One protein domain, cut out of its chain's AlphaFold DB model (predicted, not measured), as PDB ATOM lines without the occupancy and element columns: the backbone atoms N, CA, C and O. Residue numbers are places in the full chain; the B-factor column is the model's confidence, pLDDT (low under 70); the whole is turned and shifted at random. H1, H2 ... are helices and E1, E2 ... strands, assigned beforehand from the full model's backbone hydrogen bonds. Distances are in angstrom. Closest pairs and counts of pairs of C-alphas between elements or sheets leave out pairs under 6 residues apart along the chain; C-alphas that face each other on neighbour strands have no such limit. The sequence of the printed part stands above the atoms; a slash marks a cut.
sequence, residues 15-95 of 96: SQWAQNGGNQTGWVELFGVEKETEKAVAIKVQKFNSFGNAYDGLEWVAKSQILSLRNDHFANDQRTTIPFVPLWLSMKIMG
ATOM      1  N   SER A  15     141.908  94.603 135.100       91.00
ATOM      2  CA  SER A  15     142.206  95.200 136.408       91.00
ATOM      3  C   SER A  15     141.999  96.713 136.404       91.00
ATOM      4  O   SER A  15     141.413  97.254 137.341       91.00
ATOM      5  N   GLN A  16     142.404  97.405 135.332       91.62
ATOM      6  CA  GLN A  16     142.163  98.840 135.198       91.62
ATOM      7  C   GLN A  16     140.661  99.146 135.113       91.62
ATOM      8  O   GLN A  16     140.183 100.048 135.798       91.62
ATOM      9  N   TRP A  17     139.899  98.393 134.319       92.81
ATOM     10  CA  TRP A  17     138.440  98.536 134.251       92.81
ATOM     11  C   TRP A  17     137.778  98.328 135.622       92.81
ATOM     12  O   TRP A  17     136.952  99.145 136.038       92.81
ATOM     13  N   ALA A  18     138.192  97.299 136.366       91.38
ATOM     14  CA  ALA A  18     137.674  97.007 137.699       91.38
ATOM     15  C   ALA A  18     137.961  98.149 138.690       91.38
ATOM     16  O   ALA A  18     137.051  98.609 139.379       91.38
ATOM     17  N   GLN A  19     139.192  98.671 138.709       92.75
ATOM     18  CA  GLN A  19     139.584  99.810 139.553       92.75
ATOM     19  C   GLN A  19     138.811 101.096 139.227       92.75
ATOM     20  O   GLN A  19     138.576 101.913 140.112       92.75
ATOM     21  N   ASN A  20     138.380 101.268 137.975       90.31
ATOM     22  CA  ASN A  20     137.588 102.418 137.529       90.31
ATOM     23  C   ASN A  20     136.076 102.264 137.798       90.31
ATOM     24  O   ASN A  20     135.283 103.063 137.307       90.31
ATOM     25  N   GLY A  21     135.665 101.256 138.575       90.06
ATOM     26  CA  GLY A  21     134.270 101.034 138.971       90.06
ATOM     27  C   GLY A  21     133.578  99.882 138.240       90.06
ATOM     28  O   GLY A  21     132.373  99.684 138.417       90.06
ATOM     29  N   GLY A  22     134.304  99.111 137.423       88.88
ATOM     30  CA  GLY A  22     133.793  97.903 136.775       88.88
ATOM     31  C   GLY A  22     132.529  98.182 135.959       88.88
ATOM     32  O   GLY A  22     132.510  99.077 135.115       88.88
ATOM     33  N   ASN A  23     131.435  97.474 136.248       86.94
ATOM     34  CA  ASN A  23     130.154  97.653 135.549       86.94
ATOM     35  C   ASN A  23     129.596  99.090 135.626       86.94
ATOM     36  O   ASN A  23     128.861  99.504 134.728       86.94
ATOM     37  N   GLN A  24     129.963  99.879 136.645       88.44
ATOM     38  CA  GLN A  24     129.536 101.283 136.765       88.44
ATOM     39  C   GLN A  24     130.109 102.170 135.648       88.44
ATOM     40  O   GLN A  24     129.554 103.223 135.350       88.44
ATOM     41  N   THR A  25     131.173 101.723 134.971       89.38
ATOM     42  CA  THR A  25     131.738 102.393 133.789       89.38
ATOM     43  C   THR A  25     130.835 102.302 132.553       89.38
ATOM     44  O   THR A  25     131.109 102.945 131.538       89.38
ATOM     45  N   GLY A  26     129.765 101.499 132.606       90.44
ATOM     46  CA  GLY A  26     128.862 101.265 131.483       90.44
ATOM     47  C   GLY A  26     129.418 100.299 130.436       90.44
ATOM     48  O   GLY A  26     128.866 100.232 129.340       90.44
ATOM     49  N   TRP A  27     130.484  99.565 130.761       91.06
ATOM     50  CA  TRP A  27     131.057  98.495 129.944       91.06
ATOM     51  C   TRP A  27     131.017  97.190 130.715       91.06
ATOM     52  O   TRP A  27     131.372  97.157 131.892       91.06
ATOM     53  N   VAL A  28     130.592  96.132 130.037       92.19
ATOM     54  CA  VAL A  28     130.441  94.795 130.605       92.19
ATOM     55  C   VAL A  28     131.096  93.769 129.701       92.19
ATOM     56  O   VAL A  28     131.150  93.946 128.483       92.19
ATOM     57  N   GLU A  29     131.597  92.708 130.316       91.12
ATOM     58  CA  GLU A  29     132.192  91.584 129.610       91.12
ATOM     59  C   GLU A  29     131.159  90.888 128.713       91.12
ATOM     60  O   GLU A  29     129.990  90.715 129.074       91.12
ATOM     61  N   LEU A  30     131.598  90.519 127.513       88.88
ATOM     62  CA  LEU A  30     130.823  89.780 126.534       88.88
ATOM     63  C   LEU A  30     131.224  88.302 126.599       88.88
ATOM     64  O   LEU A  30     132.281  87.911 126.110       88.88
ATOM     65  N   PHE A  31     130.359  87.473 127.173       82.56
ATOM     66  CA  PHE A  31     130.584  86.032 127.269       82.56
ATOM     67  C   PHE A  31     129.996  85.274 126.073       82.56
ATOM     68  O   PHE A  31     129.081  85.751 125.402       82.56
ATOM     69  N   GLY A  32     130.492  84.053 125.846       80.81
ATOM     70  CA  GLY A  32     129.837  83.090 124.956       80.81
ATOM     71  C   GLY A  32     129.942  83.421 123.467       80.81
ATOM     72  O   GLY A  32     128.962  83.261 122.742       80.81
ATOM     73  N   VAL A  33     131.106  83.899 123.011       86.50
ATOM     74  CA  VAL A  33     131.404  84.034 121.577       86.50
ATOM     75  C   VAL A  33     131.476  82.641 120.946       86.50
ATOM     76  O   VAL A  33     132.351  81.850 121.274       86.50
ATOM     77  N   GLU A  34     130.551  82.359 120.030       89.88
ATOM     78  CA  GLU A  34     130.406  81.059 119.353       89.88
ATOM     79  C   GLU A  34     130.941  81.089 117.920       89.88
ATOM     80  O   GLU A  34     131.445  80.096 117.399       89.88
ATOM     81  N   LYS A  35     130.781  82.229 117.238       92.19
ATOM     82  CA  LYS A  35     131.230  82.409 115.853       92.19
ATOM     83  C   LYS A  35     131.848  83.777 115.666       92.19
ATOM     84  O   LYS A  35     131.476  84.743 116.326       92.19
ATOM     85  N   GLU A  36     132.737  83.874 114.695       93.81
ATOM     86  CA  GLU A  36     133.399  85.118 114.347       93.81
ATOM     87  C   GLU A  36     133.419  85.299 112.831       93.81
ATOM     88  O   GLU A  36     133.586  84.358 112.060       93.81
ATOM     89  N   THR A  37     133.219  86.540 112.407       95.31
ATOM     90  CA  THR A  37     133.433  87.001 111.035       95.31
ATOM     91  C   THR A  37     134.474  88.109 111.057       95.31
ATOM     92  O   THR A  37     134.889  88.578 112.119       95.31
ATOM     93  N   GLU A  38     134.861  88.608 109.887       95.69
ATOM     94  CA  GLU A  38     135.752  89.765 109.790       95.69
ATOM     95  C   GLU A  38     135.234  90.974 110.596       95.69
ATOM     96  O   GLU A  38     136.013  91.656 111.259       95.69
ATOM     97  N   LYS A  39     133.911  91.209 110.612       95.31
ATOM     98  CA  LYS A  39     133.305  92.451 111.131       95.31
ATOM     99  C   LYS A  39     132.476  92.290 112.403       95.31
ATOM    100  O   LYS A  39     132.143  93.295 113.031       95.31
ATOM    101  N   ALA A  40     132.131  91.068 112.795       94.12
ATOM    102  CA  ALA A  40     131.233  90.807 113.917       94.12
ATOM    103  C   ALA A  40     131.551  89.488 114.625       94.12
ATOM    104  O   ALA A  40     132.092  88.566 114.013       94.12
ATOM    105  N   VAL A  41     131.158  89.396 115.891       93.50
ATOM    106  CA  VAL A  41     131.129  88.154 116.674       93.50
ATOM    107  C   VAL A  41     129.677  87.756 116.918       93.50
ATOM    108  O   VAL A  41     128.829  88.622 117.134       93.50
ATOM    109  N   ALA A  42     129.378  86.467 116.859       93.06
ATOM    110  CA  ALA A  42     128.095  85.923 117.269       93.06
ATOM    111  C   ALA A  42     128.223  85.402 118.693       93.06
ATOM    112  O   ALA A  42     129.117  84.598 118.969       93.06
ATOM    113  N   ILE A  43     127.307  85.814 119.559       92.25
ATOM    114  CA  ILE A  43     127.186  85.255 120.900       92.25
ATOM    115  C   ILE A  43     125.938  84.399 121.025       92.25
ATOM    116  O   ILE A  43     124.906  84.683 120.405       92.25
ATOM    117  N   LYS A  44     126.045  83.346 121.832       90.19
ATOM    118  CA  LYS A  44     124.899  82.520 122.198       90.19
ATOM    119  C   LYS A  44     123.978  83.301 123.125       90.19
ATOM    120  O   LYS A  44     124.423  83.863 124.121       90.19
ATOM    121  N   VAL A  45     122.689  83.308 122.814       89.56
ATOM    122  CA  VAL A  45     121.653  83.918 123.651       89.56
ATOM    123  C   VAL A  45     120.460  82.990 123.787       89.56
ATOM    124  O   VAL A  45     120.162  82.212 122.881       89.56
ATOM    125  N   GLN A  46     119.742  83.110 124.897       89.25
ATOM    126  CA  GLN A  46     118.446  82.467 125.054       89.25
ATOM    127  C   GLN A  46     117.357  83.405 124.525       89.25
ATOM    128  O   GLN A  46     117.265  84.558 124.940       89.25
ATOM    129  N   LYS A  47     116.546  82.920 123.586       88.06
ATOM    130  CA  LYS A  47     115.400  83.643 123.019       88.06
ATOM    131  C   LYS A  47     114.107  82.916 123.349       88.06
ATOM    132  O   LYS A  47     114.120  81.726 123.650       88.06
ATOM    133  N   PHE A  48     112.990  83.626 123.244       90.31
ATOM    134  CA  PHE A  48     111.658  83.070 123.451       90.31
ATOM    135  C   PHE A  48     110.859  83.156 122.159       90.31
ATOM    136  O   PHE A  48     110.867  84.183 121.478       90.31
ATOM    137  N   ASN A  49     110.202  82.059 121.786       90.88
ATOM    138  CA  ASN A  49     109.294  82.064 120.643       90.88
ATOM    139  C   ASN A  49     107.928  82.664 121.032       90.88
ATOM    140  O   ASN A  49     107.694  83.015 122.188       90.88
ATOM    141  N   SER A  50     106.999  82.756 120.079       91.94
ATOM    142  CA  SER A  50     105.653  83.312 120.307       91.94
ATOM    143  C   SER A  50     104.821  82.564 121.355       91.94
ATOM    144  O   SER A  50     103.819  83.093 121.822       91.94
ATOM    145  N   PHE A  51     105.219  81.342 121.714       93.88
ATOM    146  CA  PHE A  51     104.572  80.514 122.731       93.88
ATOM    147  C   PHE A  51     105.268  80.608 124.099       93.88
ATOM    148  O   PHE A  51     104.880  79.899 125.021       93.88
ATOM    149  N   GLY A  52     106.301  81.446 124.239       90.25
ATOM    150  CA  GLY A  52     107.070  81.590 125.477       90.25
ATOM    151  C   GLY A  52     108.071  80.461 125.736       90.25
ATOM    152  O   GLY A  52     108.657  80.411 126.813       90.25
ATOM    153  N   ASN A  53     108.308  79.571 124.769       94.44
ATOM    154  CA  ASN A  53     109.308  78.515 124.919       94.44
ATOM    155  C   ASN A  53     110.705  79.066 124.628       94.44
ATOM    156  O   ASN A  53     110.925  79.708 123.595       94.44
ATOM    157  N   ALA A  54     111.640  78.778 125.534       93.00
ATOM    158  CA  ALA A  54     113.037  79.144 125.382       93.00
ATOM    159  C   ALA A  54     113.716  78.305 124.289       93.00
ATOM    160  O   ALA A  54     113.481  77.100 124.175       93.00
ATOM    161  N   TYR A  55     114.585  78.933 123.507       92.62
ATOM    162  CA  TYR A  55     115.450  78.269 122.540       92.62
ATOM    163  C   TYR A  55     116.785  79.006 122.407       92.62
ATOM    164  O   TYR A  55     116.883  80.207 122.676       92.62
ATOM    165  N   ASP A  56     117.811  78.280 121.972       91.12
ATOM    166  CA  ASP A  56     119.131  78.850 121.724       91.12
ATOM    167  C   ASP A  56     119.139  79.628 120.405       91.12
ATOM    168  O   ASP A  56     118.785  79.115 119.340       91.12
ATOM    169  N   GLY A  57     119.570  80.882 120.473       89.75
ATOM    170  CA  GLY A  57     119.771  81.756 119.330       89.75
ATOM    171  C   GLY A  57     121.192  82.302 119.279       89.75
ATOM    172  O   GLY A  57     121.967  82.196 120.228       89.75
ATOM    173  N   LEU A  58     121.515  82.928 118.151       92.12
ATOM    174  CA  LEU A  58     122.724  83.728 117.999       92.12
ATOM    175  C   LEU A  58     122.343  85.197 117.838       92.12
ATOM    176  O   LEU A  58     121.399  85.520 117.108       92.12
ATOM    177  N   GLU A  59     123.092  86.069 118.501       92.00
ATOM    178  CA  GLU A  59     123.042  87.517 118.314       92.00
ATOM    179  C   GLU A  59     124.398  88.036 117.857       92.00
ATOM    180  O   GLU A  59     125.441  87.651 118.384       92.00
ATOM    181  N   TRP A  60     124.376  88.900 116.844       93.25
ATOM    182  CA  TRP A  60     125.587  89.400 116.200       93.25
ATOM    183  C   TRP A  60     125.955  90.781 116.730       93.25
ATOM    184  O   TRP A  60     125.181  91.734 116.638       93.25
ATOM    185  N   VAL A  61     127.184  90.900 117.223       92.94
ATOM    186  CA  VAL A  61     127.764  92.136 117.744       92.94
ATOM    187  C   VAL A  61     128.874  92.602 116.815       92.94
ATOM    188  O   VAL A  61     129.828  91.870 116.548       92.94
ATOM    189  N   ALA A  62     128.778  93.834 116.320       93.94
ATOM    190  CA  ALA A  62     129.814  94.405 115.470       93.94
ATOM    191  C   ALA A  62     131.104  94.641 116.271       93.94
ATOM    192  O   ALA A  62     131.072  95.262 117.333       93.94
ATOM    193  N   LYS A  63     132.260  94.241 115.729       92.69
ATOM    194  CA  LYS A  63     133.570  94.423 116.387       92.69
ATOM    195  C   LYS A  63     133.906  95.888 116.660       92.69
ATOM    196  O   LYS A  63     134.609  96.192 117.614       92.69
ATOM    197  N   SER A  64     133.356  96.815 115.876       92.12
ATOM    198  CA  SER A  64     133.491  98.259 116.113       92.12
ATOM    199  C   SER A  64     132.875  98.726 117.437       92.12
ATOM    200  O   SER A  64     133.240  99.792 117.935       92.12
ATOM    201  N   GLN A  65     131.965  97.940 118.015       91.38
ATOM    202  CA  GLN A  65     131.327  98.194 119.308       91.38
ATOM    203  C   GLN A  65     132.005  97.442 120.460       91.38
ATOM    204  O   GLN A  65     131.609  97.627 121.609       91.38
ATOM    205  N   ILE A  66     133.014  96.618 120.162       91.69
ATOM    206  CA  ILE A  66     133.719  95.794 121.139       91.69
ATOM    207  C   ILE A  66     134.999  96.504 121.582       91.69
ATOM    208  O   ILE A  66     135.787  97.021 120.778       91.69
ATOM    209  N   LEU A  67     135.204  96.513 122.891       91.88
ATOM    210  CA  LEU A  67     136.434  96.908 123.551       91.88
ATOM    211  C   LEU A  67     137.163  95.647 124.014       91.88
ATOM    212  O   LEU A  67     136.685  94.954 124.897       91.88
ATOM    213  N   SER A  68     138.315  95.344 123.424       91.00
ATOM    214  CA  SER A  68     139.154  94.230 123.872       91.00
ATOM    215  C   SER A  68     140.071  94.703 124.994       91.00
ATOM    216  O   SER A  68     140.893  95.590 124.767       91.00
ATOM    217  N   LEU A  69     139.931  94.125 126.184       90.62
ATOM    218  CA  LEU A  69     140.784  94.410 127.339       90.62
ATOM    219  C   LEU A  69     141.755  93.262 127.571       90.62
ATOM    220  O   LEU A  69     141.367  92.100 127.475       90.62
ATOM    221  N   ARG A  70     143.012  93.559 127.904       90.31
ATOM    222  CA  ARG A  70     143.977  92.525 128.298       90.31
ATOM    223  C   ARG A  70     143.526  91.860 129.600       90.31
ATOM    224  O   ARG A  70     143.234  92.553 130.577       90.31
ATOM    225  N   ASN A  71     143.522  90.532 129.623       87.44
ATOM    226  CA  ASN A  71     143.320  89.760 130.839       87.44
ATOM    227  C   ASN A  71     144.610  89.771 131.669       87.44
ATOM    228  O   ASN A  71     145.538  89.012 131.416       87.44
ATOM    229  N   ASP A  72     144.703  90.671 132.640       86.12
ATOM    230  CA  ASP A  72     145.837  90.753 133.567       86.12
ATOM    231  C   ASP A  72     145.510  90.195 134.957       86.12
ATOM    232  O   ASP A  72     146.336  90.272 135.863       86.12
ATOM    233  N   HIS A  73     144.321  89.609 135.120       74.06
ATOM    234  CA  HIS A  73     143.877  89.051 136.392       74.06
ATOM    235  C   HIS A  73     144.566  87.718 136.716       74.06
ATOM    236  O   HIS A  73     144.844  87.425 137.876       74.06
ATOM    237  N   PHE A  74     144.894  86.920 135.693       70.88
ATOM    238  CA  PHE A  74     145.588  85.644 135.856       70.88
ATOM    239  C   PHE A  74     147.046  85.758 135.402       70.88
ATOM    240  O   PHE A  74     147.329  86.086 134.250       70.88
ATOM    241  N   ALA A  75     147.983  85.432 136.300       59.72
ATOM    242  CA  ALA A  75     149.426  85.587 136.083       59.72
ATOM    243  C   ALA A  75     149.964  84.864 134.829       59.72
ATOM    244  O   ALA A  75     150.981  85.276 134.276       59.72
ATOM    245  N   ASN A  76     149.262  83.830 134.355       60.97
ATOM    246  CA  ASN A  76     149.675  83.010 133.215       60.97
ATOM    247  C   ASN A  76     148.998  83.396 131.885       60.97
ATOM    248  O   ASN A  76     149.356  82.823 130.858       60.97
ATOM    249  N   ASP A  77     148.047  84.340 131.876       61.88
ATOM    250  CA  ASP A  77     147.158  84.580 130.726       61.88
ATOM    251  C   ASP A  77     147.150  86.036 130.220       61.88
ATOM    252  O   ASP A  77     146.168  86.546 129.688       61.88
ATOM    253  N   GLN A  78     148.295  86.714 130.316       61.59
ATOM    254  CA  GLN A  78     148.453  88.107 129.865       61.59
ATOM    255  C   GLN A  78     148.311  88.305 128.345       61.59
ATOM    256  O   GLN A  78     148.333  89.439 127.862       61.59
ATOM    257  N   ARG A  79     148.218  87.213 127.575       65.00
ATOM    258  CA  ARG A  79     148.071  87.235 126.112       65.00
ATOM    259  C   ARG A  79     146.614  87.185 125.664       65.00
ATOM    260  O   ARG A  79     146.348  87.497 124.505       65.00
ATOM    261  N   THR A  80     145.690  86.824 126.550       81.31
ATOM    262  CA  THR A  80     144.273  86.737 126.209       81.31
ATOM    263  C   THR A  80     143.615  88.097 126.367       81.31
ATOM    264  O   THR A  80     143.825  88.817 127.345       81.31
ATOM    265  N   THR A  81     142.812  88.473 125.375       87.12
ATOM    266  CA  THR A  81     141.952  89.652 125.457       87.12
ATOM    267  C   THR A  81     140.522  89.229 125.718       87.12
ATOM    268  O   THR A  81     140.008  88.345 125.037       87.12
ATOM    269  N   ILE A  82     139.868  89.914 126.643       89.25
ATOM    270  CA  ILE A  82     138.464  89.715 126.968       89.25
ATOM    271  C   ILE A  82     137.645  90.795 126.245       89.25
ATOM    272  O   ILE A  82     137.985  91.981 126.336       89.25
ATOM    273  N   PRO A  83     136.602  90.424 125.483       91.25
ATOM    274  CA  PRO A  83     135.744  91.384 124.804       91.25
ATOM    275  C   PRO A  83     134.759  92.028 125.786       91.25
ATOM    276  O   PRO A  83     134.093  91.354 126.560       91.25
ATOM    277  N   PHE A  84     134.625  93.346 125.708       92.62
ATOM    278  CA  PHE A  84     133.662  94.147 126.455       92.62
ATOM    279  C   PHE A  84     132.748  94.896 125.492       92.62
ATOM    280  O   PHE A  84     133.168  95.332 124.419       92.62
ATOM    281  N   VAL A  85     131.501  95.102 125.894       92.94
ATOM    282  CA  VAL A  85     130.505  95.886 125.154       92.94
ATOM    283  C   VAL A  85     129.860  96.927 126.064       92.94
ATOM    284  O   VAL A  85     129.851  96.761 127.287       92.94
ATOM    285  N   PRO A  86     129.281  98.003 125.507       92.56
ATOM    286  CA  PRO A  86     128.466  98.914 126.294       92.56
ATOM    287  C   PRO A  86     127.281  98.189 126.950       92.56
ATOM    288  O   PRO A  86     126.622  97.369 126.310       92.56
ATOM    289  N   LEU A  87     126.949  98.549 128.189       90.88
ATOM    290  CA  LEU A  87     125.868  97.937 128.969       90.88
ATOM    291  C   LEU A  87     124.524  97.962 128.229       90.88
ATOM    292  O   LEU A  87     123.834  96.954 128.167       90.88
ATOM    293  N   TRP A  88     124.177  99.085 127.596       89.94
ATOM    294  CA  TRP A  88     122.932  99.199 126.825       89.94
ATOM    295  C   TRP A  88     122.859  98.196 125.665       89.94
ATOM    296  O   TRP A  88     121.772  97.766 125.280       89.94
ATOM    297  N   LEU A  89     124.009  97.833 125.087       90.50
ATOM    298  CA  LEU A  89     124.077  96.847 124.018       90.50
ATOM    299  C   LEU A  89     123.907  95.443 124.598       90.50
ATOM    300  O   LEU A  89     123.168  94.656 124.020       90.50
ATOM    301  N   SER A  90     124.514  95.156 125.753       89.75
ATOM    302  CA  SER A  90     124.332  93.870 126.435       89.75
ATOM    303  C   SER A  90     122.875  93.652 126.862       89.75
ATOM    304  O   SER A  90     122.329  92.589 126.591       89.75
ATOM    305  N   MET A  91     122.209  94.677 127.409       88.62
ATOM    306  CA  MET A  91     120.780  94.626 127.745       88.62
ATOM    307  C   MET A  91     119.931  94.316 126.511       88.62
ATOM    308  O   MET A  91     119.139  93.378 126.521       88.62
ATOM    309  N   LYS A  92     120.188  95.018 125.398       87.69
ATOM    310  CA  LYS A  92     119.508  94.757 124.126       87.69
ATOM    311  C   LYS A  92     119.702  93.316 123.644       87.69
ATOM    312  O   LYS A  92     118.761  92.729 123.121       87.69
ATOM    313  N   ILE A  93     120.908  92.767 123.783       86.50
ATOM    314  CA  ILE A  93     121.217  91.397 123.359       86.50
ATOM    315  C   ILE A  93     120.535  90.363 124.266       86.50
ATOM    316  O   ILE A  93     120.036  89.355 123.774       86.50
ATOM    317  N   MET A  94     120.473  90.625 125.573       81.56
ATOM    318  CA  MET A  94     119.814  89.758 126.556       81.56
ATOM    319  C   MET A  94     118.285  89.888 126.574       81.56
ATOM    320  O   MET A  94     117.622  89.116 127.258       81.56
ATOM    321  N   GLY A  95     117.716  90.844 125.836       76.62
ATOM    322  CA  GLY A  95     116.276  91.106 125.847       76.62
ATOM    323  C   GLY A  95     115.776  91.739 127.152       76.62
ATOM    324  O   GLY A  95     114.632  91.494 127.530       76.62
TER     325      GLY A  95
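What this domain is: This is residues 15 to 95 of the 96 residues of an uncharacterized protein of Sinimarinibacterium sp. NLF-5-8 (UniProt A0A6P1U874). Two small three-stranded sheets stand roughly end to end along the longest axis, and the helix H3 bridges them. One sheet, E2 E3 E4, is built on a long hairpin of E3 and E4 with a bend in E3; the short helices H1 and H2 only graze the other, E1 E6 E5. The 81 printed residues include three named helices and six named strands in the order H1 H2 E1 E2 E3 E4 E5 E6 H3; the class is mixed, helices and strands. Both sheets are antiparallel, in the orders E2 - E3 - E4 and E1 - E6 - E5. The whole is elongated, spanning 46 by 28 by 23 A, and only just loose, close to compact, with a radius of gyration of the C-alphas of 14.4 A.

How they stand to each other: H1, residues 15 to 19, and H2, residues 22 to 25, are close but not clearly touching; their closest C-alphas, Trp 17 and Thr 25, are 7.7 A apart. E1, residues 27 to 29, is an edge strand and the antiparallel neighbour of E6, residues 81 to 86, with N 28 and O 85 2.9 A apart. E2, residues 33 to 36, E3, residues 40 to 48, and E4, residues 54 to 62, form a meander, each strand the antiparallel neighbour of the one before. N 34 and O 42 are 2.9 A apart across the hairpin E2 and E3, and N 45 and O 57 2.9 A across the hairpin E3 and E4. E3 bends by 58 degrees at residue 44. E5, residues 67 to 70, forms a hairpin with E6, with N 84 and O 67 2.7 A apart. The pairing of E6 is staggered: residues 81 to 84 pair with E5 and 84 to 86 with E1. H3, residues 87 to 94, stands up from the sheet E2 E3 E4, over E4, at a height of 10.0 A over the sheet, its line rising 49 degrees out of the local plane. The closest C-alphas of E3 and H3, Val 45 and Met 94, are 6.8 A apart. H3 only grazes the sheet E1 E6 E5, with residues 87 to 90; the C-alphas of Trp 27 and Leu 87, the closest of E1 and H3, are 5.3 A apart. In H1 and H3 every O i to N i+4 pair is within hydrogen-bond range; H2 is too short for one.

Where its parts are: H1 begins at C-alpha 15, (142.206, 95.200, 136.408). E3 measures 23.1 A from first to last C-alpha, and E4 24.8 A, from (113.037, 79.144, 125.382) at C-alpha 54. E6 measures 16.4 A. H3 measures 10.5 A and ends at C-alpha 94, (119.814, 89.758, 126.556).

The domain as a whole: The two C-alphas farthest apart, Phe 51 and Ala 75, are 47.1 A apart. The printed part has no cut and no long link. Mean pLDDT of the printed part is 88.2; residues 75 to 79 are under 70.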